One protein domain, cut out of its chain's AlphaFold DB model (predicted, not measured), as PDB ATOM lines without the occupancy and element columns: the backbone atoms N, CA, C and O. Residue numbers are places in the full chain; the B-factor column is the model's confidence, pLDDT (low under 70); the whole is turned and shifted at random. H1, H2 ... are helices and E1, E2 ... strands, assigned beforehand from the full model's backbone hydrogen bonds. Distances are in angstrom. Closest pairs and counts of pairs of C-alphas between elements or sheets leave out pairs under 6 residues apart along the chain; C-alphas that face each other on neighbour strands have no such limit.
ATOM      1  N   VAL A 169       9.550 -27.696  36.626       95.75
ATOM      2  CA  VAL A 169       8.565 -27.342  35.592       95.75
ATOM      3  C   VAL A 169       7.720 -26.165  36.071       95.75
ATOM      4  O   VAL A 169       7.053 -26.242  37.102       95.75
ATOM      5  N   ASP A 170       7.727 -25.076  35.309       96.19
ATOM      6  CA  ASP A 170       6.980 -23.854  35.613       96.19
ATOM      7  C   ASP A 170       5.606 -23.891  34.933       96.19
ATOM      8  O   ASP A 170       5.464 -24.448  33.844       96.19
ATOM      9  N   MET A 171       4.588 -23.295  35.554       95.56
ATOM     10  CA  MET A 171       3.239 -23.158  34.986       95.56
ATOM     11  C   MET A 171       2.907 -21.682  34.782       95.56
ATOM     12  O   MET A 171       3.304 -20.845  35.586       95.56
ATOM     13  N   TRP A 172       2.139 -21.351  33.747       96.75
ATOM     14  CA  TRP A 172       1.658 -19.988  33.527       96.75
ATOM     15  C   TRP A 172       0.206 -19.950  33.037       96.75
ATOM     16  O   TRP A 172      -0.334 -20.941  32.532       96.75
ATOM     17  N   GLY A 173      -0.438 -18.797  33.212       97.12
ATOM     18  CA  GLY A 173      -1.829 -18.579  32.825       97.12
ATOM     19  C   GLY A 173      -2.347 -17.190  33.187       97.12
ATOM     20  O   GLY A 173      -1.565 -16.290  33.499       97.12
ATOM     21  N   PHE A 174      -3.668 -17.021  33.162       97.56
ATOM     22  CA  PHE A 174      -4.336 -15.747  33.437       97.56
ATOM     23  C   PHE A 174      -5.307 -15.864  34.607       97.56
ATOM     24  O   PHE A 174      -6.205 -16.703  34.580       97.56
ATOM     25  N   GLU A 175      -5.150 -14.999  35.614       95.69
ATOM     26  CA  GLU A 175      -6.151 -14.806  36.665       95.69
ATOM     27  C   GLU A 175      -7.075 -13.650  36.291       95.69
ATOM     28  O   GLU A 175      -6.618 -12.620  35.791       95.69
ATOM     29  N   SER A 176      -8.368 -13.807  36.551       95.00
ATOM     30  CA  SER A 176      -9.366 -12.786  36.265       95.00
ATOM     31  C   SER A 176     -10.432 -12.741  37.361       95.00
ATOM     32  O   SER A 176     -10.863 -13.789  37.850       95.00
ATOM     33  N   TRP A 177     -10.787 -11.544  37.824       93.56
ATOM     34  CA  TRP A 177     -11.644 -11.334  38.995       93.56
ATOM     35  C   TRP A 177     -12.470 -10.050  38.892       93.56
ATOM     36  O   TRP A 177     -12.139  -9.128  38.148       93.56
ATOM     37  N   LEU A 178     -13.547  -9.980  39.674       92.31
ATOM     38  CA  LEU A 178     -14.384  -8.785  39.779       92.31
ATOM     39  C   LEU A 178     -13.951  -7.919  40.963       92.31
ATOM     40  O   LEU A 178     -13.880  -8.417  42.089       92.31
ATOM     41  N   GLU A 179     -13.713  -6.626  40.743       93.12
ATOM     42  CA  GLU A 179     -13.251  -5.723  41.800       93.12
ATOM     43  C   GLU A 179     -13.946  -4.358  41.794       93.12
ATOM     44  O   GLU A 179     -14.242  -3.798  40.742       93.12
ATOM     45  N   GLU A 180     -14.174  -3.810  42.990       92.81
ATOM     46  CA  GLU A 180     -14.754  -2.481  43.187       92.81
ATOM     47  C   GLU A 180     -13.799  -1.359  42.781       92.81
ATOM     48  O   GLU A 180     -12.627  -1.344  43.173       92.81
ATOM     49  N   VAL A 181     -14.336  -0.368  42.071       92.81
ATOM     50  CA  VAL A 181     -13.686   0.927  41.869       92.81
ATOM     51  C   VAL A 181     -14.122   1.836  43.014       92.81
ATOM     52  O   VAL A 181     -15.272   2.259  43.091       92.81
ATOM     53  N   SER A 182     -13.207   2.120  43.941       89.81
ATOM     54  CA  SER A 182     -13.518   2.834  45.189       89.81
ATOM     55  C   SER A 182     -12.495   3.923  45.480       89.81
ATOM     56  O   SER A 182     -11.380   3.869  44.973       89.81
ATOM     57  N   ALA A 183     -12.820   4.882  46.348       86.62
ATOM     58  CA  ALA A 183     -11.885   5.947  46.726       86.62
ATOM     59  C   ALA A 183     -10.562   5.416  47.322       86.62
ATOM     60  O   ALA A 183      -9.523   6.056  47.205       86.62
ATOM     61  N   THR A 184     -10.578   4.232  47.944       87.19
ATOM     62  CA  THR A 184      -9.365   3.579  48.470       87.19
ATOM     63  C   THR A 184      -8.542   2.905  47.373       87.19
ATOM     64  O   THR A 184      -7.326   2.794  47.489       87.19
ATOM     65  N   ASN A 185      -9.193   2.460  46.299       89.94
ATOM     66  CA  ASN A 185      -8.575   1.787  45.163       89.94
ATOM     67  C   ASN A 185      -9.107   2.389  43.854       89.94
ATOM     68  O   ASN A 185      -9.871   1.723  43.147       89.94
ATOM     69  N   PRO A 186      -8.736   3.645  43.541       94.38
ATOM     70  CA  PRO A 186      -9.445   4.438  42.538       94.38
ATOM     71  C   PRO A 186      -9.002   4.141  41.103       94.38
ATOM     72  O   PRO A 186      -9.674   4.526  40.151       94.38
ATOM     73  N   TYR A 187      -7.871   3.454  40.940       97.12
ATOM     74  CA  TYR A 187      -7.285   3.199  39.634       97.12
ATOM     75  C   TYR A 187      -8.078   2.166  38.833       97.12
ATOM     76  O   TYR A 187      -8.398   1.083  39.329       97.12
ATOM     77  N   VAL A 188      -8.325   2.495  37.569       97.31
ATOM     78  CA  VAL A 188      -8.942   1.634  36.557       97.31
ATOM     79  C   VAL A 188      -7.968   1.427  35.405       97.31
ATOM     80  O   VAL A 188      -7.123   2.284  35.144       97.31
ATOM     81  N   TYR A 189      -8.042   0.278  34.740       97.12
ATOM     82  CA  TYR A 189      -6.992  -0.139  33.807       97.12
ATOM     83  C   TYR A 189      -7.527  -0.340  32.382       97.12
ATOM     84  O   TYR A 189      -8.652  -0.838  32.241       97.12
ATOM     85  N   PRO A 190      -6.736  -0.023  31.334       95.75
ATOM     86  CA  PRO A 190      -7.097  -0.306  29.947       95.75
ATOM     87  C   PRO A 190      -7.468  -1.776  29.763       95.75
ATOM     88  O   PRO A 190      -6.734  -2.666  30.198       95.75
ATOM     89  N   ASN A 191      -8.615  -2.042  29.139       94.25
ATOM     90  CA  ASN A 191      -9.159  -3.391  28.970       94.25
ATOM     91  C   ASN A 191      -9.290  -4.200  30.281       94.25
ATOM     92  O   ASN A 191      -9.304  -5.429  30.244       94.25
ATOM     93  N   GLY A 192      -9.304  -3.558  31.454       95.38
ATOM     94  CA  GLY A 192      -9.222  -4.231  32.755       95.38
ATOM     95  C   GLY A 192      -7.902  -4.978  33.015       95.38
ATOM     96  O   GLY A 192      -7.826  -5.770  33.951       95.38
ATOM     97  N   LEU A 193      -6.858  -4.778  32.207       96.06
ATOM     98  CA  LEU A 193      -5.569  -5.451  32.372       96.06
ATOM     99  C   LEU A 193      -4.666  -4.650  33.297       96.06
ATOM    100  O   LEU A 193      -4.094  -3.637  32.898       96.06
ATOM    101  N   ILE A 194      -4.482  -5.129  34.526       96.88
ATOM    102  CA  ILE A 194      -3.726  -4.363  35.523       96.88
ATOM    103  C   ILE A 194      -2.241  -4.228  35.159       96.88
ATOM    104  O   ILE A 194      -1.598  -3.293  35.607       96.88
ATOM    105  N   GLN A 195      -1.706  -5.138  34.341       96.38
ATOM    106  CA  GLN A 195      -0.319  -5.142  33.849       96.38
ATOM    107  C   GLN A 195      -0.130  -4.314  32.565       96.38
ATOM    108  O   GLN A 195       0.948  -4.334  31.976       96.38
ATOM    109  N   SER A 196      -1.165  -3.611  32.091       94.25
ATOM    110  CA  SER A 196      -1.064  -2.786  30.886       94.25
ATOM    111  C   SER A 196      -0.032  -1.670  31.059       94.25
ATOM    112  O   SER A 196      -0.043  -0.957  32.060       94.25
ATOM    113  N   LEU A 197       0.833  -1.490  30.059       93.69
ATOM    114  CA  LEU A 197       1.781  -0.372  29.964       93.69
ATOM    115  C   LEU A 197       1.329   0.681  28.941       93.69
ATOM    116  O   LEU A 197       2.119   1.529  28.534       93.69
ATOM    117  N   ALA A 198       0.072   0.612  28.489       93.62
ATOM    118  CA  ALA A 198      -0.465   1.572  27.533       93.62
ATOM    119  C   ALA A 198      -0.414   2.984  28.125       93.62
ATOM    120  O   ALA A 198      -0.916   3.204  29.225       93.62
ATOM    121  N   ALA A 199       0.159   3.932  27.380       96.19
ATOM    122  CA  ALA A 199       0.300   5.326  27.805       96.19
ATOM    123  C   ALA A 199      -1.045   6.066  27.919       96.19
ATOM    124  O   ALA A 199      -1.119   7.129  28.539       96.19
ATOM    125  N   THR A 200      -2.103   5.516  27.315       96.38
ATOM    126  CA  THR A 200      -3.457   6.059  27.392       96.38
ATOM    127  C   THR A 200      -4.518   4.965  27.559       96.38
ATOM    128  O   THR A 200      -4.328   3.815  27.161       96.38
ATOM    129  N   MET A 201      -5.651   5.347  28.148       95.62
ATOM    130  CA  MET A 201      -6.909   4.606  28.218       95.62
ATOM    131  C   MET A 201      -7.970   5.469  27.536       95.62
ATOM    132  O   MET A 201      -8.305   6.528  28.050       95.62
ATOM    133  N   ASP A 202      -8.424   5.084  26.343       95.56
ATOM    134  CA  ASP A 202      -9.391   5.868  25.551       95.56
ATOM    135  C   ASP A 202      -8.989   7.342  25.340       95.56
ATOM    136  O   ASP A 202      -9.811   8.254  25.380       95.56
ATOM    137  N   GLY A 203      -7.691   7.583  25.135       95.69
ATOM    138  CA  GLY A 203      -7.125   8.925  24.954       95.69
ATOM    139  C   GLY A 203      -6.740   9.645  26.252       95.69
ATOM    140  O   GLY A 203      -6.061  10.665  26.183       95.69
ATOM    141  N   ILE A 204      -7.085   9.101  27.420       97.69
ATOM    142  CA  ILE A 204      -6.742   9.663  28.733       97.69
ATOM    143  C   ILE A 204      -5.391   9.123  29.179       97.69
ATOM    144  O   ILE A 204      -5.169   7.915  29.140       97.69
ATOM    145  N   THR A 205      -4.478   9.988  29.612       97.81
ATOM    146  CA  THR A 205      -3.142   9.579  30.066       97.81
ATOM    147  C   THR A 205      -3.217   8.648  31.274       97.81
ATOM    148  O   THR A 205      -3.904   8.931  32.255       97.81
ATOM    149  N   THR A 206      -2.473   7.544  31.228       98.31
ATOM    150  CA  THR A 206      -2.366   6.599  32.345       98.31
ATOM    151  C   THR A 206      -1.165   6.920  33.239       98.31
ATOM    152  O   THR A 206      -0.150   7.469  32.809       98.31
ATOM    153  N   THR A 207      -1.270   6.569  34.520       97.62
ATOM    154  CA  THR A 207      -0.228   6.744  35.537       97.62
ATOM    155  C   THR A 207      -0.119   5.510  36.433       97.62
ATOM    156  O   THR A 207      -0.992   4.639  36.452       97.62
ATOM    157  N   ALA A 208       0.980   5.402  37.178       95.94
ATOM    158  CA  ALA A 208       1.179   4.320  38.133       95.94
ATOM    159  C   ALA A 208       0.319   4.541  39.388       95.94
ATOM    160  O   ALA A 208       0.302   5.634  39.944       95.94
ATOM    161  N   SER A 209      -0.341   3.486  39.873       94.44
ATOM    162  CA  SER A 209      -1.112   3.559  41.121       94.44
ATOM    163  C   SER A 209      -0.232   3.425  42.374       94.44
ATOM    164  O   SER A 209       0.920   2.979  42.311       94.44
ATOM    165  N   ASN A 210      -0.820   3.692  43.545       92.12
ATOM    166  CA  ASN A 210      -0.191   3.463  44.853       92.12
ATOM    167  C   ASN A 210      -0.142   1.983  45.279       92.12
ATOM    168  O   ASN A 210       0.396   1.661  46.337       92.12
ATOM    169  N   ARG A 211      -0.683   1.060  44.474       94.31
ATOM    170  CA  ARG A 211      -0.613  -0.381  44.752       94.31
ATOM    171  C   ARG A 211       0.846  -0.876  44.705       94.31
ATOM    172  O   ARG A 211       1.637  -0.386  43.883       94.31
ATOM    173  N   PRO A 212       1.216  -1.854  45.552       94.44
ATOM    174  CA  PRO A 212       2.553  -2.440  45.537       94.44
ATOM    175  C   PRO A 212       2.780  -3.274  44.273       94.44
ATOM    176  O   PRO A 212       1.830  -3.724  43.634       94.44
ATOM    177  N   VAL A 213       4.046  -3.510  43.919       94.19
ATOM    178  CA  VAL A 213       4.409  -4.244  42.694       94.19
ATOM    179  C   VAL A 213       3.899  -5.689  42.685       94.19
ATOM    180  O   VAL A 213       3.490  -6.190  41.645       94.19
ATOM    181  N   THR A 214       3.786  -6.309  43.861       93.81
ATOM    182  CA  THR A 214       3.235  -7.657  44.077       93.81
ATOM    183  C   THR A 214       1.782  -7.818  43.621       93.81
ATOM    184  O   THR A 214       1.335  -8.934  43.365       93.81
ATOM    185  N   TYR A 215       1.028  -6.722  43.488       95.00
ATOM    186  CA  TYR A 215      -0.320  -6.751  42.918       95.00
ATOM    187  C   TYR A 215      -0.291  -7.055  41.411       95.00
ATOM    188  O   TYR A 215      -1.212  -7.668  40.879       95.00
ATOM    189  N   TYR A 216       0.786  -6.648  40.738       96.06
ATOM    190  CA  TYR A 216       0.964  -6.709  39.290       96.06
ATOM    191  C   TYR A 216       1.911  -7.817  38.825       96.06
ATOM    192  O   TYR A 216       1.968  -8.110  37.637       96.06
ATOM    193  N   ALA A 217       2.685  -8.389  39.739       95.19
ATOM    194  CA  ALA A 217       3.739  -9.349  39.455       95.19
ATOM    195  C   ALA A 217       3.227 -10.608  38.723       95.19
ATOM    196  O   ALA A 217       2.193 -11.175  39.089       95.19
ATOM    197  N   TRP A 218       3.974 -11.068  37.715       95.19
ATOM    198  CA  TRP A 218       3.771 -12.382  37.098       95.19
ATOM    199  C   TRP A 218       4.103 -13.506  38.076       95.19
ATOM    200  O   TRP A 218       3.315 -14.433  38.242       95.19
ATOM    201  N   PHE A 219       5.246 -13.394  38.739       92.62
ATOM    202  CA  PHE A 219       5.757 -14.332  39.730       92.62
ATOM    203  C   PHE A 219       6.357 -13.558  40.904       92.62
ATOM    204  O   PHE A 219       6.607 -12.358  40.802       92.62
ATOM    205  N   ASP A 220       6.603 -14.226  42.026       86.50
ATOM    206  CA  ASP A 220       7.214 -13.557  43.173       86.50
ATOM    207  C   ASP A 220       8.654 -13.105  42.887       86.50
ATOM    208  O   ASP A 220       9.485 -13.879  42.415       86.50
ATOM    209  N   GLY A 221       8.937 -11.830  43.151       88.50
ATOM    210  CA  GLY A 221      10.182 -11.166  42.751       88.50
ATOM    211  C   GLY A 221      10.130 -10.428  41.405       88.50
ATOM    212  O   GLY A 221      11.101  -9.760  41.062       88.50
ATOM    213  N   ASP A 222       9.022 -10.481  40.658       93.69
ATOM    214  CA  ASP A 222       8.800  -9.597  39.503       93.69
ATOM    215  C   ASP A 222       8.541  -8.156  39.972       93.69
ATOM    216  O   ASP A 222       7.543  -7.861  40.639       93.69
ATOM    217  N   THR A 223       9.449  -7.249  39.610       92.88
ATOM    218  CA  THR A 223       9.397  -5.832  39.994       92.88
ATOM    219  C   THR A 223       9.089  -4.881  38.836       92.88
ATOM    220  O   THR A 223       8.974  -3.677  39.057       92.88
ATOM    221  N   ASP A 224       8.981  -5.374  37.604       91.88
ATOM    222  CA  ASP A 224       8.919  -4.548  36.391       91.88
ATOM    223  C   ASP A 224       7.602  -4.719  35.611       91.88
ATOM    224  O   ASP A 224       7.451  -4.192  34.512       91.88
ATOM    225  N   SER A 225       6.620  -5.423  36.181       94.75
ATOM    226  CA  SER A 225       5.267  -5.569  35.613       94.75
ATOM    227  C   SER A 225       4.227  -4.586  36.161       94.75
ATOM    228  O   SER A 225       3.033  -4.762  35.917       94.75
ATOM    229  N   LYS A 226       4.639  -3.549  36.907       95.25
ATOM    230  CA  LYS A 226       3.712  -2.540  37.448       95.25
ATOM    231  C   LYS A 226       3.018  -1.781  36.314       95.25
ATOM    232  O   LYS A 226       3.628  -0.923  35.683       95.25
ATOM    233  N   GLY A 227       1.741  -2.082  36.087       95.44
ATOM    234  CA  GLY A 227       0.964  -1.446  35.029       95.44
ATOM    235  C   GLY A 227       0.411  -0.071  35.399       95.44
ATOM    236  O   GLY A 227       0.365   0.334  36.570       95.44
ATOM    237  N   LEU A 228      -0.017   0.638  34.359       97.06
ATOM    238  CA  LEU A 228      -0.536   1.997  34.389       97.06
ATOM    239  C   LEU A 228      -2.062   1.990  34.240       97.06
ATOM    240  O   LEU A 228      -2.637   1.162  33.533       97.06
ATOM    241  N   GLY A 229      -2.721   2.932  34.904       97.56
ATOM    242  CA  GLY A 229      -4.168   3.115  34.845       97.56
ATOM    243  C   GLY A 229      -4.567   4.571  35.051       97.56
ATOM    244  O   GLY A 229      -3.714   5.447  35.168       97.56
ATOM    245  N   VAL A 230      -5.862   4.836  35.109       98.12
ATOM    246  CA  VAL A 230      -6.415   6.172  35.360       98.12
ATOM    247  C   VAL A 230      -6.999   6.198  36.764       98.12
ATOM    248  O   VAL A 230      -7.727   5.278  37.134       98.12
ATOM    249  N   ASP A 231      -6.704   7.231  37.551       97.06
ATOM    250  CA  ASP A 231      -7.454   7.488  38.782       97.06
ATOM    251  C   ASP A 231      -8.865   7.954  38.397       97.06
ATOM    252  O   ASP A 231      -9.067   9.072  37.918       97.06
ATOM    253  N   PHE A 232      -9.847   7.067  38.571       95.06
ATOM    254  CA  PHE A 232     -11.207   7.293  38.097       95.06
ATOM    255  C   PHE A 232     -11.884   8.490  38.778       95.06
ATOM    256  O   PHE A 232     -12.707   9.164  38.158       95.06
ATOM    257  N   PHE A 233     -11.554   8.771  40.041       91.75
ATOM    258  CA  PHE A 233     -12.178   9.867  40.785       91.75
ATOM    259  C   PHE A 233     -11.481  11.206  40.542       91.75
ATOM    260  O   PHE A 233     -12.125  12.242  40.703       91.75
ATOM    261  N   ALA A 234     -10.218  11.191  40.106       93.62
ATOM    262  CA  ALA A 234      -9.511  12.385  39.647       93.62
ATOM    263  C   ALA A 234      -9.863  12.789  38.201       93.62
ATOM    264  O   ALA A 234      -9.674  13.948  37.833       93.62
ATOM    265  N   ALA A 235     -10.376  11.860  37.387       94.38
ATOM    266  CA  ALA A 235     -10.801  12.136  36.016       94.38
ATOM    267  C   ALA A 235     -12.002  13.100  35.952       94.38
ATOM    268  O   ALA A 235     -12.877  13.122  36.827       94.38
ATOM    269  N   THR A 236     -12.080  13.874  34.872       94.38
ATOM    270  CA  THR A 236     -13.246  14.710  34.567       94.38
ATOM    271  C   THR A 236     -14.454  13.852  34.194       94.38
ATOM    272  O   THR A 236     -14.332  12.707  33.759       94.38
ATOM    273  N   ASP A 237     -15.659  14.406  34.308       92.19
ATOM    274  CA  ASP A 237     -16.883  13.673  33.963       92.19
ATOM    275  C   ASP A 237     -16.959  13.299  32.474       92.19
ATOM    276  O   ASP A 237     -17.494  12.246  32.125       92.19
ATOM    277  N   ALA A 238     -16.371  14.112  31.590       92.94
ATOM    278  CA  ALA A 238     -16.245  13.774  30.175       92.94
ATOM    279  C   ALA A 238     -15.354  12.537  29.969       92.94
ATOM    280  O   ALA A 238     -15.748  11.610  29.265       92.94
ATOM    281  N   GLU A 239     -14.199  12.488  30.635       95.81
ATOM    282  CA  GLU A 239     -13.270  11.356  30.570       95.81
ATOM    283  C   GLU A 239     -13.879  10.085  31.176       95.81
ATOM    284  O   GLU A 239     -13.789   9.012  30.577       95.81
ATOM    285  N   LYS A 240     -14.577  10.197  32.318       94.94
ATOM    286  CA  LYS A 240     -15.309   9.073  32.925       94.94
ATOM    287  C   LYS A 240     -16.308   8.470  31.942       94.94
ATOM    288  O   LYS A 240     -16.323   7.255  31.774       94.94
ATOM    289  N   ARG A 241     -17.115   9.293  31.260       93.31
ATOM    290  CA  ARG A 241     -18.090   8.800  30.270       93.31
ATOM    291  C   ARG A 241     -17.427   8.047  29.126       93.31
ATOM    292  O   ARG A 241     -17.902   6.973  28.770       93.31
ATOM    293  N   VAL A 242     -16.318   8.565  28.595       95.31
ATOM    294  CA  VAL A 242     -15.570   7.898  27.520       95.31
ATOM    295  C   VAL A 242     -15.073   6.522  27.985       95.31
ATOM    296  O   VAL A 242     -15.374   5.525  27.329       95.31
ATOM    297  N   MET A 243     -14.428   6.436  29.156       95.25
ATOM    298  CA  MET A 243     -13.949   5.159  29.707       95.25
ATOM    299  C   MET A 243     -15.077   4.152  29.960       95.25
ATOM    300  O   MET A 243     -14.915   2.966  29.662       95.25
ATOM    301  N   LEU A 244     -16.205   4.610  30.517       94.25
ATOM    302  CA  LEU A 244     -17.361   3.766  30.837       94.25
ATOM    303  C   LEU A 244     -18.067   3.249  29.576       94.25
ATOM    304  O   LEU A 244     -18.487   2.094  29.556       94.25
ATOM    305  N   SER A 245     -18.143   4.077  28.528       92.75
ATOM    306  CA  SER A 245     -18.801   3.728  27.263       92.75
ATOM    307  C   SER A 245     -18.045   2.673  26.448       92.75
ATOM    308  O   SER A 245     -18.647   1.942  25.661       92.75
ATOM    309  N   ASN A 246     -16.726   2.544  26.637       93.56
ATOM    310  CA  ASN A 246     -15.955   1.494  25.984       93.56
ATOM    311  C   ASN A 246     -16.076   0.166  26.748       93.56
ATOM    312  O   ASN A 246     -15.375  -0.094  27.729       93.56
ATOM    313  N   HIS A 247     -16.909  -0.736  26.230       89.81
ATOM    314  CA  HIS A 247     -17.161  -2.047  26.833       89.81
ATOM    315  C   HIS A 247     -15.907  -2.930  26.963       89.81
ATOM    316  O   HIS A 247     -15.876  -3.812  27.823       89.81
ATOM    317  N   LYS A 248     -14.835  -2.686  26.188       90.44
ATOM    318  CA  LYS A 248     -13.565  -3.422  26.345       90.44
ATOM    319  C   LYS A 248     -12.932  -3.200  27.717       90.44
ATOM    320  O   LYS A 248     -12.234  -4.089  28.202       90.44
ATOM    321  N   ASN A 249     -13.220  -2.069  28.367       93.38
ATOM    322  CA  ASN A 249     -12.749  -1.760  29.716       93.38
ATOM    323  C   ASN A 249     -13.489  -2.515  30.825       93.38
ATOM    324  O   ASN A 249     -13.003  -2.524  31.955       93.38
ATOM    325  N   LYS A 250     -14.617  -3.169  30.509       92.75
ATOM    326  CA  LYS A 250     -15.380  -4.051  31.410       92.75
ATOM    327  C   LYS A 250     -15.829  -3.389  32.715       92.75
ATOM    328  O   LYS A 250     -15.700  -3.977  33.794       92.75
ATOM    329  N   PHE A 251     -16.338  -2.165  32.612       94.50
ATOM    330  CA  PHE A 251     -17.034  -1.509  33.715       94.50
ATOM    331  C   PHE A 251     -18.455  -2.027  33.843       94.50
ATOM    332  O   PHE A 251     -19.132  -2.224  32.837       94.50
ATOM    333  N   ILE A 252     -18.892  -2.217  35.083       91.88
ATOM    334  CA  ILE A 252     -20.242  -2.663  35.400       91.88
ATOM    335  C   ILE A 252     -20.749  -1.815  36.555       91.88
ATOM    336  O   ILE A 252     -20.051  -1.628  37.556       91.88
ATOM    337  N   TYR A 253     -21.975  -1.331  36.428       90.00
ATOM    338  CA  TYR A 253     -22.716  -0.769  37.538       90.00
ATOM    339  C   TYR A 253     -23.623  -1.847  38.135       90.00
ATOM    340  O   TYR A 253     -24.550  -2.320  37.474       90.00
ATOM    341  N   LEU A 254     -23.300  -2.278  39.356       87.44
ATOM    342  CA  LEU A 254     -24.045  -3.312  40.069       87.44
ATOM    343  C   LEU A 254     -25.386  -2.778  40.580       87.44
ATOM    344  O   LEU A 254     -25.503  -1.605  40.934       87.44
ATOM    345  N   ASP A 255     -26.371  -3.667  40.707       84.75
ATOM    346  CA  ASP A 255     -27.706  -3.341  41.229       84.75
ATOM    347  C   ASP A 255     -27.656  -2.849  42.690       84.75
ATOM    348  O   ASP A 255     -28.561  -2.162  43.159       84.75
ATOM    349  N   ASP A 256     -26.574  -3.174  43.410       82.56
ATOM    350  CA  ASP A 256     -26.295  -2.691  44.768       82.56
ATOM    351  C   ASP A 256     -25.657  -1.288  44.819       82.56
ATOM    352  O   ASP A 256     -25.333  -0.792  45.900       82.56
ATOM    353  N   GLY A 257     -25.492  -0.640  43.663       82.44
ATOM    354  CA  GLY A 257     -25.014   0.732  43.528       82.44
ATOM    355  C   GLY A 257     -23.499   0.882  43.394       82.44
ATOM    356  O   GLY A 257     -23.008   2.011  43.318       82.44
ATOM    357  N   ARG A 258     -22.735  -0.216  43.358       87.44
ATOM    358  CA  ARG A 258     -21.272  -0.166  43.221       87.44
ATOM    359  C   ARG A 258     -20.826  -0.152  41.763       87.44
ATOM    360  O   ARG A 258     -21.274  -0.958  40.951       87.44
ATOM    361  N   LEU A 259     -19.858   0.711  41.456       91.31
ATOM    362  CA  LEU A 259     -19.092   0.641  40.213       91.31
ATOM    363  C   LEU A 259     -17.957  -0.373  40.374       91.31
ATOM    364  O   LEU A 259     -17.148  -0.288  41.302       91.31
ATOM    365  N   VAL A 260     -17.872  -1.318  39.449       93.44
ATOM    366  CA  VAL A 260     -16.858  -2.373  39.458       93.44
ATOM    367  C   VAL A 260     -16.185  -2.481  38.093       93.44
ATOM    368  O   VAL A 260     -16.739  -2.073  37.072       93.44
ATOM    369  N   GLN A 261     -14.978  -3.039  38.074       95.69
ATOM    370  CA  GLN A 261     -14.270  -3.402  36.852       95.69
ATOM    371  C   GLN A 261     -13.906  -4.887  36.909       95.69
ATOM    372  O   GLN A 261     -13.368  -5.363  37.913       95.69
ATOM    373  N   TRP A 262     -14.157  -5.622  35.825       95.25
ATOM    374  CA  TRP A 262     -13.544  -6.940  35.654       95.25
ATOM    375  C   TRP A 262     -12.063  -6.769  35.334       95.25
ATOM    376  O   TRP A 262     -11.702  -6.143  34.336       95.25
ATOM    377  N   ARG A 263     -11.204  -7.324  36.185       96.44
ATOM    378  CA  ARG A 263      -9.753  -7.182  36.099       96.44
ATOM    379  C   ARG A 263      -9.090  -8.499  35.746       96.44
ATOM    380  O   ARG A 263      -9.574  -9.556  36.129       96.44
ATOM    381  N   GLY A 264      -7.967  -8.421  35.041       95.81
ATOM    382  CA  GLY A 264      -7.160  -9.580  34.675       95.81
ATOM    383  C   GLY A 264      -5.663  -9.327  34.815       95.81
ATOM    384  O   GLY A 264      -5.192  -8.196  34.659       95.81
ATOM    385  N   ARG A 265      -4.917 -10.400  35.086       95.94
ATOM    386  CA  ARG A 265      -3.450 -10.419  35.056       95.94
ATOM    387  C   ARG A 265      -2.904 -11.764  34.603       95.94
ATOM    388  O   ARG A 265      -3.497 -12.808  34.868       95.94
ATOM    389  N   GLY A 266      -1.748 -11.735  33.963       97.19
ATOM    390  CA  GLY A 266      -0.918 -12.910  33.767       97.19
ATOM    391  C   GLY A 266      -0.210 -13.306  35.061       97.19
ATOM    392  O   GLY A 266       0.206 -12.442  35.836       97.19
ATOM    393  N   ARG A 267      -0.089 -14.613  35.301       95.56
ATOM    394  CA  ARG A 267       0.679 -15.183  36.415       95.56
ATOM    395  C   ARG A 267       1.509 -16.371  35.946       95.56
ATOM    396  O   ARG A 267       1.078 -17.133  35.079       95.56
ATOM    397  N   SER A 268       2.674 -16.543  36.549       95.81
ATOM    398  CA  SER A 268       3.539 -17.702  36.391       95.81
ATOM    399  C   SER A 268       4.032 -18.196  37.748       95.81
ATOM    400  O   SER A 268       4.110 -17.454  38.727       95.81
ATOM    401  N   PHE A 269       4.318 -19.490  37.811       92.50
ATOM    402  CA  PHE A 269       4.595 -20.203  39.045       92.50
ATOM    403  C   PHE A 269       5.774 -21.132  38.834       92.50
ATOM    404  O   PHE A 269       5.741 -21.990  37.948       92.50
ATOM    405  N   ALA A 270       6.794 -20.971  39.673       93.31
ATOM    406  CA  ALA A 270       7.853 -21.955  39.794       93.31
ATOM    407  C   ALA A 270       7.259 -23.265  40.335       93.31
ATOM    408  O   ALA A 270       6.499 -23.240  41.305       93.31
ATOM    409  N   GLY A 271       7.604 -24.405  39.730       91.88
ATOM    410  CA  GLY A 271       7.323 -25.706  40.348       91.88
ATOM    411  C   GLY A 271       7.960 -25.798  41.743       91.88
ATOM    412  O   GLY A 271       9.035 -25.243  41.970       91.88
ATOM    413  N   ALA A 272       7.313 -26.475  42.693       89.88
ATOM    414  CA  ALA A 272       7.846 -26.550  44.058       89.88
ATOM    415  C   ALA A 272       9.139 -27.382  44.113       89.88
ATOM    416  O   ALA A 272      10.076 -27.024  44.812       89.88
ATOM    417  N   GLY A 273       9.205 -28.472  43.352       93.50
ATOM    418  CA  GLY A 273      10.336 -29.397  43.292       93.50
ATOM    419  C   GLY A 273      10.709 -29.770  41.860       93.50
ATOM    420  O   GLY A 273      10.452 -29.016  40.916       93.50
ATOM    421  N   ASN A 274      11.300 -30.951  41.701       94.19
ATOM    422  CA  ASN A 274      11.629 -31.496  40.388       94.19
ATOM    423  C   ASN A 274      10.422 -32.227  39.780       94.19
ATOM    424  O   ASN A 274       9.720 -32.963  40.470       94.19
ATOM    425  N   GLY A 275      10.216 -32.073  38.471       93.06
ATOM    426  CA  GLY A 275       9.178 -32.802  37.740       93.06
ATOM    427  C   GLY A 275       7.898 -32.032  37.434       93.06
ATOM    428  O   GLY A 275       7.771 -30.836  37.700       93.06
ATOM    429  N   ASP A 276       6.967 -32.746  36.803       93.00
ATOM    430  CA  ASP A 276       5.681 -32.207  36.361       93.00
ATOM    431  C   ASP A 276       4.749 -31.867  37.536       93.00
ATOM    432  O   ASP A 276       4.824 -32.444  38.620       93.00
ATOM    433  N   TRP A 277       3.802 -30.959  37.290       91.56
ATOM    434  CA  TRP A 277       2.725 -30.660  38.231       91.56
ATOM    435  C   TRP A 277       1.792 -31.867  38.389       91.56
ATOM    436  O   TRP A 277       1.377 -32.467  37.399       91.56
ATOM    437  N   PHE A 278       1.390 -32.171  39.625       87.88
ATOM    438  CA  PHE A 278       0.452 -33.258  39.939       87.88
ATOM    439  C   PHE A 278      -0.940 -33.077  39.305       87.88
ATOM    440  O   PHE A 278      -1.648 -34.050  39.049       87.88
ATOM    441  N   THR A 279      -1.330 -31.827  39.045       81.44
ATOM    442  CA  THR A 279      -2.640 -31.473  38.480       81.44
ATOM    443  C   THR A 279      -2.904 -32.188  37.159       81.44
ATOM    444  O   THR A 279      -2.151 -32.051  36.194       81.44
ATOM    445  N   LYS A 280      -4.048 -32.872  37.065       71.19
ATOM    446  CA  LYS A 280      -4.561 -33.384  35.792       71.19
ATOM    447  C   LYS A 280      -5.486 -32.347  35.164       71.19
ATOM    448  O   LYS A 280      -6.620 -32.168  35.586       71.19
ATOM    449  N   TYR A 281      -5.023 -31.692  34.108       68.44
ATOM    450  CA  TYR A 281      -5.730 -30.577  33.461       68.44
ATOM    451  C   TYR A 281      -6.898 -31.002  32.534       68.44
ATOM    452  O   TYR A 281      -7.434 -30.177  31.801       68.44
ATOM    453  N   ASN A 282      -7.316 -32.275  32.575       56.59
ATOM    454  CA  ASN A 282      -8.283 -32.878  31.640       56.59
ATOM    455  C   ASN A 282      -9.708 -33.025  32.219       56.59
ATOM    456  O   ASN A 282     -10.404 -33.988  31.902       56.59
ATOM    457  N   ASN A 283     -10.142 -32.116  33.106       52.06
ATOM    458  CA  ASN A 283     -11.474 -32.153  33.746       52.06
ATOM    459  C   ASN A 283     -11.857 -33.531  34.332       52.06
ATOM    460  O   ASN A 283     -13.030 -33.911  34.354       52.06
ATOM    461  N   LEU A 284     -10.869 -34.300  34.802       49.53
ATOM    462  CA  LEU A 284     -11.123 -35.594  35.425       49.53
ATOM    463  C   LEU A 284     -11.742 -35.378  36.818       49.53
ATOM    464  O   LEU A 284     -11.300 -34.482  37.539       49.53
ATOM    465  N   PRO A 285     -12.731 -36.194  37.222       40.94
ATOM    466  CA  PRO A 285     -13.398 -36.070  38.520       40.94
ATOM    467  C   PRO A 285     -12.471 -36.288  39.733       40.94
ATOM    468  O   PRO A 285     -12.835 -35.896  40.840       40.94
ATOM    469  N   ASP A 286     -11.275 -36.852  39.538       42.31
ATOM    470  CA  ASP A 286     -10.429 -37.351  40.632       42.31
ATOM    471  C   ASP A 286      -9.415 -36.335  41.183       42.31
ATOM    472  O   ASP A 286      -8.793 -36.590  42.215       42.31
ATOM    473  N   ASP A 287      -9.222 -35.182  40.531       55.19
ATOM    474  CA  ASP A 287      -8.332 -34.146  41.060       55.19
ATOM    475  C   ASP A 287      -8.732 -32.727  40.659       55.19
ATOM    476  O   ASP A 287      -8.270 -32.158  39.671       55.19
ATOM    477  N   GLY A 288      -9.631 -32.149  41.450       72.19
ATOM    478  CA  GLY A 288     -10.201 -30.841  41.171       72.19
ATOM    479  C   GLY A 288      -9.382 -29.660  41.675       72.19
ATOM    480  O   GLY A 288      -9.991 -28.635  41.924       72.19
ATOM    481  N   ASN A 289      -8.066 -29.744  41.883       80.62
ATOM    482  CA  ASN A 289      -7.274 -28.591  42.335       80.62
ATOM    483  C   ASN A 289      -6.043 -28.371  41.467       80.62
ATOM    484  O   ASN A 289      -5.442 -29.330  40.990       80.62
ATOM    485  N   ILE A 290      -5.605 -27.115  41.355       85.56
ATOM    486  CA  ILE A 290      -4.251 -26.848  40.869       85.56
ATOM    487  C   ILE A 290      -3.271 -27.094  42.018       85.56
ATOM    488  O   ILE A 290      -3.281 -26.379  43.021       85.56
ATOM    489  N   ARG A 291      -2.435 -28.118  41.877       86.62
ATOM    490  CA  ARG A 291      -1.423 -28.546  42.842       86.62
ATOM    491  C   ARG A 291      -0.166 -29.115  42.180       86.62
ATOM    492  O   ARG A 291      -0.234 -29.734  41.113       86.62
ATOM    493  N   PHE A 292       0.979 -28.883  42.821       87.50
ATOM    494  CA  PHE A 292       2.279 -29.416  42.407       87.50
ATOM    495  C   PHE A 292       2.485 -30.850  42.905       87.50
ATOM    496  O   PHE A 292       2.980 -31.683  42.161       87.50
ATOM    497  N   SER A 293       2.055 -31.147  44.132       85.69
ATOM    498  CA  SER A 293       2.058 -32.486  44.733       85.69
ATOM    499  C   SER A 293       0.704 -32.767  45.385       85.69
ATOM    500  O   SER A 293      -0.173 -31.903  45.384       85.69
ATOM    501  N   SER A 294       0.527 -33.943  45.994       80.56
ATOM    502  CA  SER A 294      -0.711 -34.292  46.702       80.56
ATOM    503  C   SER A 294      -1.108 -33.293  47.791       80.56
ATOM    504  O   SER A 294      -2.289 -33.231  48.113       80.56
ATOM    505  N   SER A 295      -0.153 -32.524  48.325       78.12
ATOM    506  CA  SER A 295      -0.342 -31.645  49.486       78.12
ATOM    507  C   SER A 295       0.055 -30.185  49.233       78.12
ATOM    508  O   SER A 295      -0.027 -29.380  50.153       78.12
ATOM    509  N   VAL A 296       0.498 -29.831  48.020       84.31
ATOM    510  CA  VAL A 296       1.019 -28.491  47.690       84.31
ATOM    511  C   VAL A 296       0.132 -27.817  46.649       84.31
ATOM    512  O   VAL A 296       0.236 -28.105  45.459       84.31
ATOM    513  N   TYR A 297      -0.730 -26.911  47.103       83.12
ATOM    514  CA  TYR A 297      -1.785 -26.267  46.315       83.12
ATOM    515  C   TYR A 297      -1.382 -24.897  45.802       83.12
ATOM    516  O   TYR A 297      -0.682 -24.164  46.492       83.12
ATOM    517  N   LEU A 298      -1.905 -24.514  44.640       85.50
ATOM    518  CA  LEU A 298      -1.733 -23.171  44.116       85.50
ATOM    519  C   LEU A 298      -2.759 -22.194  44.695       85.50
ATOM    520  O   LEU A 298      -3.969 -22.447  44.691       85.50
ATOM    521  N   GLN A 299      -2.261 -21.044  45.140       83.62
ATOM    522  CA  GLN A 299      -3.049 -20.007  45.781       83.62
ATOM    523  C   GLN A 299      -3.578 -18.944  44.799       83.62
ATOM    524  O   GLN A 299      -2.843 -18.357  43.992       83.62
ATOM    525  N   ALA A 300      -4.865 -18.631  44.951       85.50
ATOM    526  CA  ALA A 300      -5.527 -17.497  44.320       85.50
ATOM    527  C   ALA A 300      -5.203 -16.182  45.047       85.50
ATOM    528  O   ALA A 300      -5.100 -16.155  46.278       85.50
ATOM    529  N   GLN A 301      -5.077 -15.078  44.305       88.75
ATOM    530  CA  GLN A 301      -4.770 -13.763  44.892       88.75
ATOM    531  C   GLN A 301      -5.858 -12.720  44.615       88.75
ATOM    532  O   GLN A 301      -6.152 -11.937  45.521       88.75
ATOM    533  N   GLY A 302      -6.506 -12.744  43.446       89.94
ATOM    534  CA  GLY A 302      -7.624 -11.856  43.129       89.94
ATOM    535  C   GLY A 302      -7.302 -10.380  43.386       89.94
ATOM    536  O   GLY A 302      -6.239  -9.904  42.993       89.94
ATOM    537  N   SER A 303      -8.177  -9.677  44.105       90.19
ATOM    538  CA  SER A 303      -8.046  -8.253  44.454       90.19
ATOM    539  C   SER A 303      -6.945  -7.921  45.475       90.19
ATOM    540  O   SER A 303      -6.708  -6.743  45.760       90.19
ATOM    541  N   ASN A 304      -6.279  -8.921  46.066       89.38
ATOM    542  CA  ASN A 304      -5.280  -8.682  47.107       89.38
ATOM    543  C   ASN A 304      -3.961  -8.157  46.537       89.38
ATOM    544  O   ASN A 304      -3.436  -8.640  45.535       89.38
ATOM    545  N   ASN A 305      -3.363  -7.216  47.267       91.25
ATOM    546  CA  ASN A 305      -2.072  -6.615  46.935       91.25
ATOM    547  C   ASN A 305      -0.901  -7.605  46.912       91.25
ATOM    548  O   ASN A 305       0.141  -7.298  46.345       91.25
ATOM    549  N   GLN A 306      -1.055  -8.757  47.553       84.56
ATOM    550  CA  GLN A 306      -0.057  -9.813  47.658       84.56
ATOM    551  C   GLN A 306      -0.760 -11.142  47.940       84.56
ATOM    552  O   GLN A 306      -1.925 -11.165  48.354       84.56
ATOM    553  N   LEU A 307      -0.049 -12.244  47.727       75.50
ATOM    554  CA  LEU A 307      -0.492 -13.571  48.142       75.50
ATOM    555  C   LEU A 307      -0.615 -13.647  49.670       75.50
ATOM    556  O   LEU A 307       0.142 -13.013  50.400       75.50
ATOM    557  N   ILE A 308      -1.582 -14.420  50.163       60.69
ATOM    558  CA  ILE A 308      -1.815 -14.614  51.602       60.69
ATOM    559  C   ILE A 308      -1.242 -15.990  51.969       60.69
ATOM    560  O   ILE A 308      -1.988 -16.938  52.196       60.69
ATOM    561  N   GLY A 309       0.080 -16.138  51.916       55.09
ATOM    562  CA  GLY A 309       0.752 -17.438  52.012       55.09
ATOM    563  C   GLY A 309       2.260 -17.337  51.790       55.09
ATOM    564  O   GLY A 309       2.829 -16.257  51.937       55.09
ATOM    565  N   ASN A 310       2.916 -18.457  51.463       53.12
ATOM    566  CA  ASN A 310       4.352 -18.455  51.183       53.12
ATOM    567  C   ASN A 310       4.677 -17.739  49.856       53.12
ATOM    568  O   ASN A 310       3.813 -17.544  48.998       53.12
ATOM    569  N   SER A 311       5.944 -17.366  49.689       51.00
ATOM    570  CA  SER A 311       6.458 -16.599  48.547       51.00
ATOM    571  C   SER A 311       6.269 -17.286  47.187       51.00
ATOM    572  O   SER A 311       6.192 -16.621  46.167       51.00
ATOM    573  N   LEU A 312       6.096 -18.609  47.137       52.59
ATOM    574  CA  LEU A 312       5.887 -19.337  45.880       52.59
ATOM    575  C   LEU A 312       4.422 -19.344  45.414       52.59
ATOM    576  O   LEU A 312       4.112 -19.897  44.358       52.59
ATOM    577  N   GLY A 313       3.503 -18.763  46.193       53.00
ATOM    578  CA  GLY A 313       2.065 -18.894  45.950       53.00
ATOM    579  C   GLY A 313       1.567 -20.325  46.137       53.00
ATOM    580  O   GLY A 313       0.561 -20.708  45.536       53.00
ATOM    581  N   LEU A 314       2.281 -21.104  46.953       60.00
ATOM    582  CA  LEU A 314       1.999 -22.497  47.258       60.00
ATOM    583  C   LEU A 314       1.498 -22.638  48.703       60.00
ATOM    584  O   LEU A 314       1.919 -21.909  49.601       60.00
ATOM    585  N   PHE A 315       0.593 -23.579  48.955       62.25
ATOM    586  CA  PHE A 315      -0.022 -23.769  50.271       62.25
ATOM    587  C   PHE A 315      -0.046 -25.244  50.679       62.25
ATOM    588  O   PHE A 315      -0.364 -26.098  49.854       62.25
ATOM    589  N   THR A 316       0.279 -25.542  51.944       54.16
ATOM    590  CA  THR A 316       0.497 -26.913  52.454       54.16
ATOM    591  C   THR A 316      -0.590 -27.434  53.408       54.16
ATOM    592  O   THR A 316      -0.478 -28.551  53.905       54.16
ATOM    593  N   ALA A 317      -1.663 -26.674  53.670       54.88
ATOM    594  CA  ALA A 317      -2.748 -27.082  54.575       54.88
ATOM    595  C   ALA A 317      -4.140 -26.952  53.927       54.88
ATOM    596  O   ALA A 317      -4.435 -25.991  53.236       54.88
ATOM    597  N   PHE A 318      -5.059 -27.883  54.180       49.59
ATOM    598  CA  PHE A 318      -6.413 -27.863  53.590       49.59
ATOM    599  C   PHE A 318      -7.410 -26.888  54.264       49.59
ATOM    600  O   PHE A 318      -8.575 -26.845  53.882       49.59
ATOM    601  N   GLY A 319      -6.988 -26.115  55.274       48.31
ATOM    602  CA  GLY A 319      -7.901 -25.465  56.231       48.31
ATOM    603  C   GLY A 319      -8.309 -24.006  55.968       48.31
ATOM    604  O   GLY A 319      -9.229 -23.518  56.619       48.31
ATOM    605  N   THR A 320      -7.674 -23.287  55.036       53.19
ATOM    606  CA  THR A 320      -7.996 -21.873  54.735       53.19
ATOM    607  C   THR A 320      -8.143 -21.661  53.227       53.19
ATOM    608  O   THR A 320      -7.178 -21.460  52.496       53.19
ATOM    609  N   ASN A 321      -9.388 -21.749  52.765       60.34
ATOM    610  CA  ASN A 321      -9.832 -21.876  51.375       60.34
ATOM    611  C   ASN A 321      -9.516 -20.676  50.448       60.34
ATOM    612  O   ASN A 321     -10.408 -19.906  50.120       60.34
ATOM    613  N   LYS A 322      -8.279 -20.535  49.957       74.69
ATOM    614  CA  LYS A 322      -7.931 -19.593  48.864       74.69
ATOM    615  C   LYS A 322      -7.162 -20.275  47.727       74.69
ATOM    616  O   LYS A 322      -6.162 -19.757  47.247       74.69
ATOM    617  N   ILE A 323      -7.605 -21.463  47.323       79.44
ATOM    618  CA  ILE A 323      -6.962 -22.287  46.283       79.44
ATOM    619  C   ILE A 323      -7.807 -22.329  45.012       79.44
ATOM    620  O   ILE A 323      -9.026 -22.174  45.086       79.44
ATOM    621  N   TYR A 324      -7.188 -22.578  43.859       83.44
ATOM    622  CA  TYR A 324      -7.926 -22.792  42.614       83.44
ATOM    623  C   TYR A 324      -8.488 -24.212  42.526       83.44
ATOM    624  O   TYR A 324      -7.744 -25.189  42.650       83.44
ATOM    625  N   ARG A 325      -9.793 -24.309  42.264       79.31
ATOM    626  CA  ARG A 325     -10.557 -25.553  42.177       79.31
ATOM    627  C   ARG A 325     -11.260 -25.698  40.828       79.31
ATOM    628  O   ARG A 325     -11.778 -24.728  40.279       79.31
ATOM    629  N   ALA A 326     -11.292 -26.911  40.301       73.69
ATOM    630  CA  ALA A 326     -12.103 -27.287  39.161       73.69
ATOM    631  C   ALA A 326     -13.572 -27.395  39.579       73.69
ATOM    632  O   ALA A 326     -13.916 -27.603  40.742       73.69
ATOM    633  N   THR A 327     -14.447 -27.275  38.594       58.75
ATOM    634  CA  THR A 327     -15.886 -27.079  38.779       58.75
ATOM    635  C   THR A 327     -16.657 -28.347  39.127       58.75
ATOM    636  O   THR A 327     -17.695 -28.275  39.771       58.75
ATOM    637  N   ASN A 328     -16.105 -29.519  38.813       52.59
ATOM    638  CA  ASN A 328     -16.722 -30.816  39.103       52.59
ATOM    639  C   ASN A 328     -16.344 -31.396  40.480       52.59
ATOM    640  O   ASN A 328     -16.585 -32.579  40.725       52.59
ATOM    641  N   PHE A 329     -15.739 -30.608  41.377       51.31
ATOM    642  CA  PHE A 329     -15.367 -31.103  42.702       51.31
ATOM    643  C   PHE A 329     -16.625 -31.348  43.550       51.31
ATOM    644  O   PHE A 329     -17.253 -30.414  44.050       51.31
ATOM    645  N   LYS A 330     -17.010 -32.621  43.698       44.47
ATOM    646  CA  LYS A 330     -18.114 -33.057  44.561       44.47
ATOM    647  C   LYS A 330     -17.672 -33.047  46.026       44.47
ATOM    648  O   LYS A 330     -17.509 -34.100  46.632       44.47
ATOM    649  N   ASP A 331     -17.483 -31.872  46.610       43.03
ATOM    650  CA  ASP A 331     -17.433 -31.788  48.069       43.03
ATOM    651  C   ASP A 331     -18.859 -32.022  48.591       43.03
ATOM    652  O   ASP A 331     -19.754 -31.204  48.376       43.03
ATOM    653  N   GLY A 332     -19.090 -33.132  49.296       41.38
ATOM    654  CA  GLY A 332     -20.389 -33.485  49.894       41.38
ATOM    655  C   GLY A 332     -20.894 -32.520  50.982       41.38
ATOM    656  O   GLY A 332     -21.842 -32.851  51.682       41.38
ATOM    657  N   ASN A 333     -20.260 -31.352  51.140       41.84
ATOM    658  CA  ASN A 333     -20.504 -30.368  52.194       41.84
ATOM    659  C   ASN A 333     -20.489 -28.899  51.707       41.84
ATOM    660  O   ASN A 333     -20.437 -27.990  52.536       41.84
ATOM    661  N   VAL A 334     -20.524 -28.614  50.394       43.84
ATOM    662  CA  VAL A 334     -20.582 -27.211  49.931       43.84
ATOM    663  C   VAL A 334     -22.013 -26.678  49.990       43.84
ATOM    664  O   VAL A 334     -22.939 -27.247  49.417       43.84
ATOM    665  N   ASN A 335     -22.160 -25.557  50.693       37.56
ATOM    666  CA  ASN A 335     -23.374 -24.756  50.832       37.56
ATOM    667  C   ASN A 335     -24.117 -24.592  49.481       37.56
ATOM    668  O   ASN A 335     -23.514 -24.081  48.537       37.56
ATOM    669  N   PRO A 336     -25.419 -24.918  49.374       38.09
ATOM    670  CA  PRO A 336     -26.193 -24.794  48.130       38.09
ATOM    671  C   PRO A 336     -26.393 -23.339  47.653       38.09
ATOM    672  O   PRO A 336     -26.895 -23.106  46.556       38.09
ATOM    673  N   THR A 337     -25.985 -22.345  48.450       37.62
ATOM    674  CA  THR A 337     -25.907 -20.926  48.059       37.62
ATOM    675  C   THR A 337     -24.656 -20.575  47.256       37.62
ATOM    676  O   THR A 337     -24.642 -19.541  46.588       37.62
ATOM    677  N   ALA A 338     -23.638 -21.443  47.232       43.06
ATOM    678  CA  ALA A 338     -22.650 -21.450  46.165       43.06
ATOM    679  C   ALA A 338     -23.340 -22.005  44.915       43.06
ATOM    680  O   ALA A 338     -23.180 -23.173  44.570       43.06
ATOM    681  N   LYS A 339     -24.154 -21.177  44.243       42.44
ATOM    682  CA  LYS A 339     -24.514 -21.446  42.851       42.44
ATOM    683  C   LYS A 339     -23.203 -21.711  42.125       42.44
ATOM    684  O   LYS A 339     -22.357 -20.828  42.016       42.44
ATOM    685  N   ALA A 340     -23.024 -22.965  41.743       43.19
ATOM    686  CA  ALA A 340     -21.853 -23.473  41.082       43.19
ATOM    687  C   ALA A 340     -21.542 -22.585  39.872       43.19
ATOM    688  O   ALA A 340     -22.265 -22.612  38.876       43.19
ATOM    689  N   ASN A 341     -20.469 -21.797  39.953       50.78
ATOM    690  CA  ASN A 341     -19.836 -21.217  38.776       50.78
ATOM    691  C   ASN A 341     -19.182 -22.381  38.016       50.78
ATOM    692  O   ASN A 341     -17.964 -22.543  38.054       50.78
ATOM    693  N   ASN A 342     -20.004 -23.231  37.388       61.66
ATOM    694  CA  ASN A 342     -19.598 -24.360  36.553       61.66
ATOM    695  C   ASN A 342     -18.978 -23.843  35.249       61.66
ATOM    696  O   ASN A 342     -19.501 -24.009  34.154       61.66
ATOM    697  N   VAL A 343     -17.850 -23.162  35.387       76.88
ATOM    698  CA  VAL A 343     -16.993 -22.699  34.310       76.88
ATOM    699  C   VAL A 343     -16.145 -23.866  33.811       76.88
ATOM    700  O   VAL A 343     -15.245 -24.361  34.489       76.88
ATOM    701  N   ILE A 344     -16.434 -24.325  32.601       83.19
ATOM    702  CA  ILE A 344     -15.603 -25.312  31.911       83.19
ATOM    703  C   ILE A 344     -14.325 -24.608  31.435       83.19
ATOM    704  O   ILE A 344     -14.371 -23.460  30.993       83.19
ATOM    705  N   GLY A 345     -13.176 -25.277  31.542       85.31
ATOM    706  CA  GLY A 345     -11.894 -24.793  31.019       85.31
ATOM    707  C   GLY A 345     -11.143 -23.786  31.894       85.31
ATOM    708  O   GLY A 345     -10.024 -23.423  31.550       85.31
ATOM    709  N   ALA A 346     -11.693 -23.369  33.036       87.81
ATOM    710  CA  ALA A 346     -10.987 -22.548  34.019       87.81
ATOM    711  C   ALA A 346     -11.234 -23.052  35.444       87.81
ATOM    712  O   ALA A 346     -12.246 -23.689  35.737       87.81
ATOM    713  N   PHE A 347     -10.305 -22.739  36.342       86.06
ATOM    714  CA  PHE A 347     -10.424 -23.044  37.761       86.06
ATOM    715  C   PHE A 347     -11.009 -21.841  38.499       86.06
ATOM    716  O   PHE A 347     -10.647 -20.707  38.208       86.06
ATOM    717  N   SER A 348     -11.879 -22.078  39.474       82.69
ATOM    718  CA  SER A 348     -12.469 -21.046  40.334       82.69
ATOM    719  C   SER A 348     -11.771 -21.025  41.691       82.69
ATOM    720  O   SER A 348     -11.429 -22.076  42.229       82.69
ATOM    721  N   ALA A 349     -11.558 -19.853  42.282       80.00
ATOM    722  CA  ALA A 349     -11.031 -19.774  43.643       80.00
ATOM    723  C   ALA A 349     -12.062 -20.312  44.662       80.00
ATOM    724  O   ALA A 349     -13.210 -19.871  44.685       80.00
ATOM    725  N   GLY A 350     -11.660 -21.276  45.497       67.12
ATOM    726  CA  GLY A 350     -12.488 -21.850  46.567       67.12
ATOM    727  C   GLY A 350     -12.795 -20.852  47.694       67.12
ATOM    728  O   GLY A 350     -12.083 -19.867  47.864       67.12
ATOM    729  N   LEU A 351     -13.861 -21.111  48.462       58.72
ATOM    730  CA  LEU A 351     -14.458 -20.168  49.421       58.72
ATOM    731  C   LEU A 351     -13.998 -20.390  50.864       58.72
ATOM    732  O   LEU A 351     -14.281 -21.443  51.434       58.72
ATOM    733  N   SER A 352     -13.442 -19.377  51.531       45.50
ATOM    734  CA  SER A 352     -13.706 -19.173  52.964       45.50
ATOM    735  C   SER A 352     -14.532 -17.903  53.132       45.50
ATOM    736  O   SER A 352     -14.379 -16.937  52.387       45.50
ATOM    737  N   SER A 353     -15.471 -17.948  54.073       45.72
ATOM    738  CA  SER A 353     -16.411 -16.880  54.415       45.72
ATOM    739  C   SER A 353     -15.721 -15.512  54.509       45.72
ATOM    740  O   SER A 353     -14.881 -15.299  55.381       45.72
ATOM    741  N   GLY A 354     -16.090 -14.597  53.609       50.59
ATOM    742  CA  GLY A 354     -15.508 -13.261  53.487       50.59
ATOM    743  C   GLY A 354     -15.027 -13.005  52.060       50.59
ATOM    744  O   GLY A 354     -13.975 -13.492  51.656       50.59
ATOM    745  N   ASN A 355     -15.816 -12.232  51.313       53.16
ATOM    746  CA  ASN A 355     -15.679 -11.814  49.908       53.16
ATOM    747  C   ASN A 355     -14.318 -11.114  49.606       53.16
ATOM    748  O   ASN A 355     -14.280  -9.916  49.356       53.16
ATOM    749  N   THR A 356     -13.180 -11.818  49.706       67.75
ATOM    750  CA  THR A 356     -11.833 -11.200  49.801       67.75
ATOM    751  C   THR A 356     -10.934 -11.366  48.572       67.75
ATOM    752  O   THR A 356      -9.822 -10.840  48.574       67.75
ATOM    753  N   LEU A 357     -11.357 -12.111  47.545       81.94
ATOM    754  CA  LEU A 357     -10.579 -12.298  46.303       81.94
ATOM    755  C   LEU A 357     -11.248 -11.665  45.079       81.94
ATOM    756  O   LEU A 357     -10.569 -11.245  44.151       81.94
ATOM    757  N   GLY A 358     -12.570 -11.576  45.080       84.19
ATOM    758  CA  GLY A 358     -13.339 -10.913  44.041       84.19
ATOM    759  C   GLY A 358     -14.799 -10.850  44.457       84.19
ATOM    760  O   GLY A 358     -15.268 -11.708  45.208       84.19
ATOM    761  N   ILE A 359     -15.508  -9.824  43.997       83.81
ATOM    762  CA  ILE A 359     -16.913  -9.607  44.344       83.81
ATOM    763  C   ILE A 359     -17.756 -10.785  43.850       83.81
ATOM    764  O   ILE A 359     -17.624 -11.240  42.711       83.81
ATOM    765  N   ASN A 360     -18.639 -11.263  44.726       77.44
ATOM    766  CA  ASN A 360     -19.540 -12.391  44.483       77.44
ATOM    767  C   ASN A 360     -18.772 -13.673  44.131       77.44
ATOM    768  O   ASN A 360     -19.261 -14.519  43.391       77.44
ATOM    769  N   SER A 361     -17.559 -13.814  44.676       75.12
ATOM    770  CA  SER A 361     -16.672 -14.958  44.433       75.12
ATOM    771  C   SER A 361     -16.239 -15.126  42.971       75.12
ATOM    772  O   SER A 361     -15.843 -16.215  42.559       75.12
ATOM    773  N   ASN A 362     -16.277 -14.055  42.174       83.94
ATOM    774  CA  ASN A 362     -15.736 -14.068  40.819       83.94
ATOM    775  C   ASN A 362     -14.216 -13.902  40.868       83.94
ATOM    776  O   ASN A 362     -13.708 -12.782  40.907       83.94
ATOM    777  N   CYS A 363     -13.506 -15.027  40.888       88.12
ATOM    778  CA  CYS A 363     -12.059 -15.107  40.734       88.12
ATOM    779  C   CYS A 363     -11.705 -16.454  40.093       88.12
ATOM    780  O   CYS A 363     -12.014 -17.511  40.650       88.12
ATOM    781  N   TYR A 364     -11.076 -16.405  38.922       90.38
ATOM    782  CA  TYR A 364     -10.826 -17.565  38.072       90.38
ATOM    783  C   TYR A 364      -9.389 -17.586  37.573       90.38
ATOM    784  O   TYR A 364      -8.772 -16.532  37.426       90.38
ATOM    785  N   PHE A 365      -8.885 -18.772  37.249       92.44
ATOM    786  CA  PHE A 365      -7.590 -18.962  36.613       92.44
ATOM    787  C   PHE A 365      -7.694 -19.877  35.396       92.44
ATOM    788  O   PHE A 365      -8.136 -21.025  35.498       92.44
ATOM    789  N   LEU A 366      -7.265 -19.364  34.246       94.44
ATOM    790  CA  LEU A 366      -7.088 -20.126  33.017       94.44
ATOM    791  C   LEU A 366      -5.626 -20.556  32.916       94.44
ATOM    792  O   LEU A 366      -4.743 -19.718  32.735       94.44
ATOM    793  N   VAL A 367      -5.374 -21.859  33.007       94.25
ATOM    794  CA  VAL A 367      -4.040 -22.428  32.785       94.25
ATOM    795  C   VAL A 367      -3.739 -22.405  31.287       94.25
ATOM    796  O   VAL A 367      -4.575 -22.819  30.489       94.25
ATOM    797  N   CYS A 368      -2.552 -21.942  30.892       95.69
ATOM    798  CA  CYS A 368      -2.182 -21.818  29.478       95.69
ATOM    799  C   CYS A 368      -1.031 -22.729  29.054       95.69
ATOM    800  O   CYS A 368      -0.953 -23.097  27.885       95.69
ATOM    801  N   GLY A 369      -0.149 -23.135  29.966       94.31
ATOM    802  CA  GLY A 369       0.921 -24.061  29.617       94.31
ATOM    803  C   GLY A 369       1.899 -24.345  30.743       94.31
ATOM    804  O   GLY A 369       1.842 -23.730  31.811       94.31
ATOM    805  N   THR A 370       2.809 -25.277  30.469       95.38
ATOM    806  CA  THR A 370       3.955 -25.586  31.328       95.38
ATOM    807  C   THR A 370       5.267 -25.523  30.554       95.38
ATOM    808  O   THR A 370       5.309 -25.803  29.354       95.38
ATOM    809  N   VAL A 371       6.341 -25.153  31.250       95.88
ATOM    810  CA  VAL A 371       7.691 -24.991  30.702       95.88
ATOM    811  C   VAL A 371       8.673 -25.767  31.568       95.88
ATOM    812  O   VAL A 371       8.845 -25.449  32.745       95.88
ATOM    813  N   ASN A 372       9.334 -26.772  31.002       93.69
ATOM    814  CA  ASN A 372      10.449 -27.440  31.669       93.69
ATOM    815  C   ASN A 372      11.660 -26.508  31.659       93.69
ATOM    816  O   ASN A 372      11.957 -25.886  30.641       93.69
ATOM    817  N   ARG A 373      12.341 -26.380  32.796       95.56
ATOM    818  CA  ARG A 373      13.455 -25.446  32.958       95.56
ATOM    819  C   ARG A 373      14.782 -26.192  32.899       95.56
ATOM    820  O   ARG A 373      14.997 -27.149  33.636       95.56
TER     821      ARG A 373
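Overview. This is residues 169 to 373 of the 853 residues of an uncharacterized protein of Shewanella sp. SG44-6 (UniProt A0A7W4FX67). With little regular structure, the model is a curled, twisted antiparallel sheet, E3 E4 E1 E8 E7, together with long loops, among them residues 181 to 227 and 299 to 346, with H1 at one end and the small hairpin of E5 and E6 towards the other. The printed part has 205 residues, 58 in named elements, mostly strand: E1 to E8, with H1 after E2. It is compact, radius of gyration of the C-alphas 17.6 A, spanning 53 by 42 by 25 A.

Arrangement. E1, residues 169 to 180, is antiparallel to E4, residues 259 to 269, N 175 to O 265 being 2.8 A, and E8, residues 363 to 372, N 174 to O 366 being 2.9 A. H1, residues 237 to 245, every O i to N i+4 pair within hydrogen-bond range, only grazes the sheet.

Along the chain. C-alpha 169 is at (8.565, -27.342, 35.592), C-alpha 372 at (10.449, -27.440, 31.669). E2, 228 to 231, pairs with no named strand; E3 is 251 to 253, E5 291 to 293, E6 296 to 298, E7 347 to 349.

Size, cuts and confidence. pLDDT is under 70 in 44 printed residues.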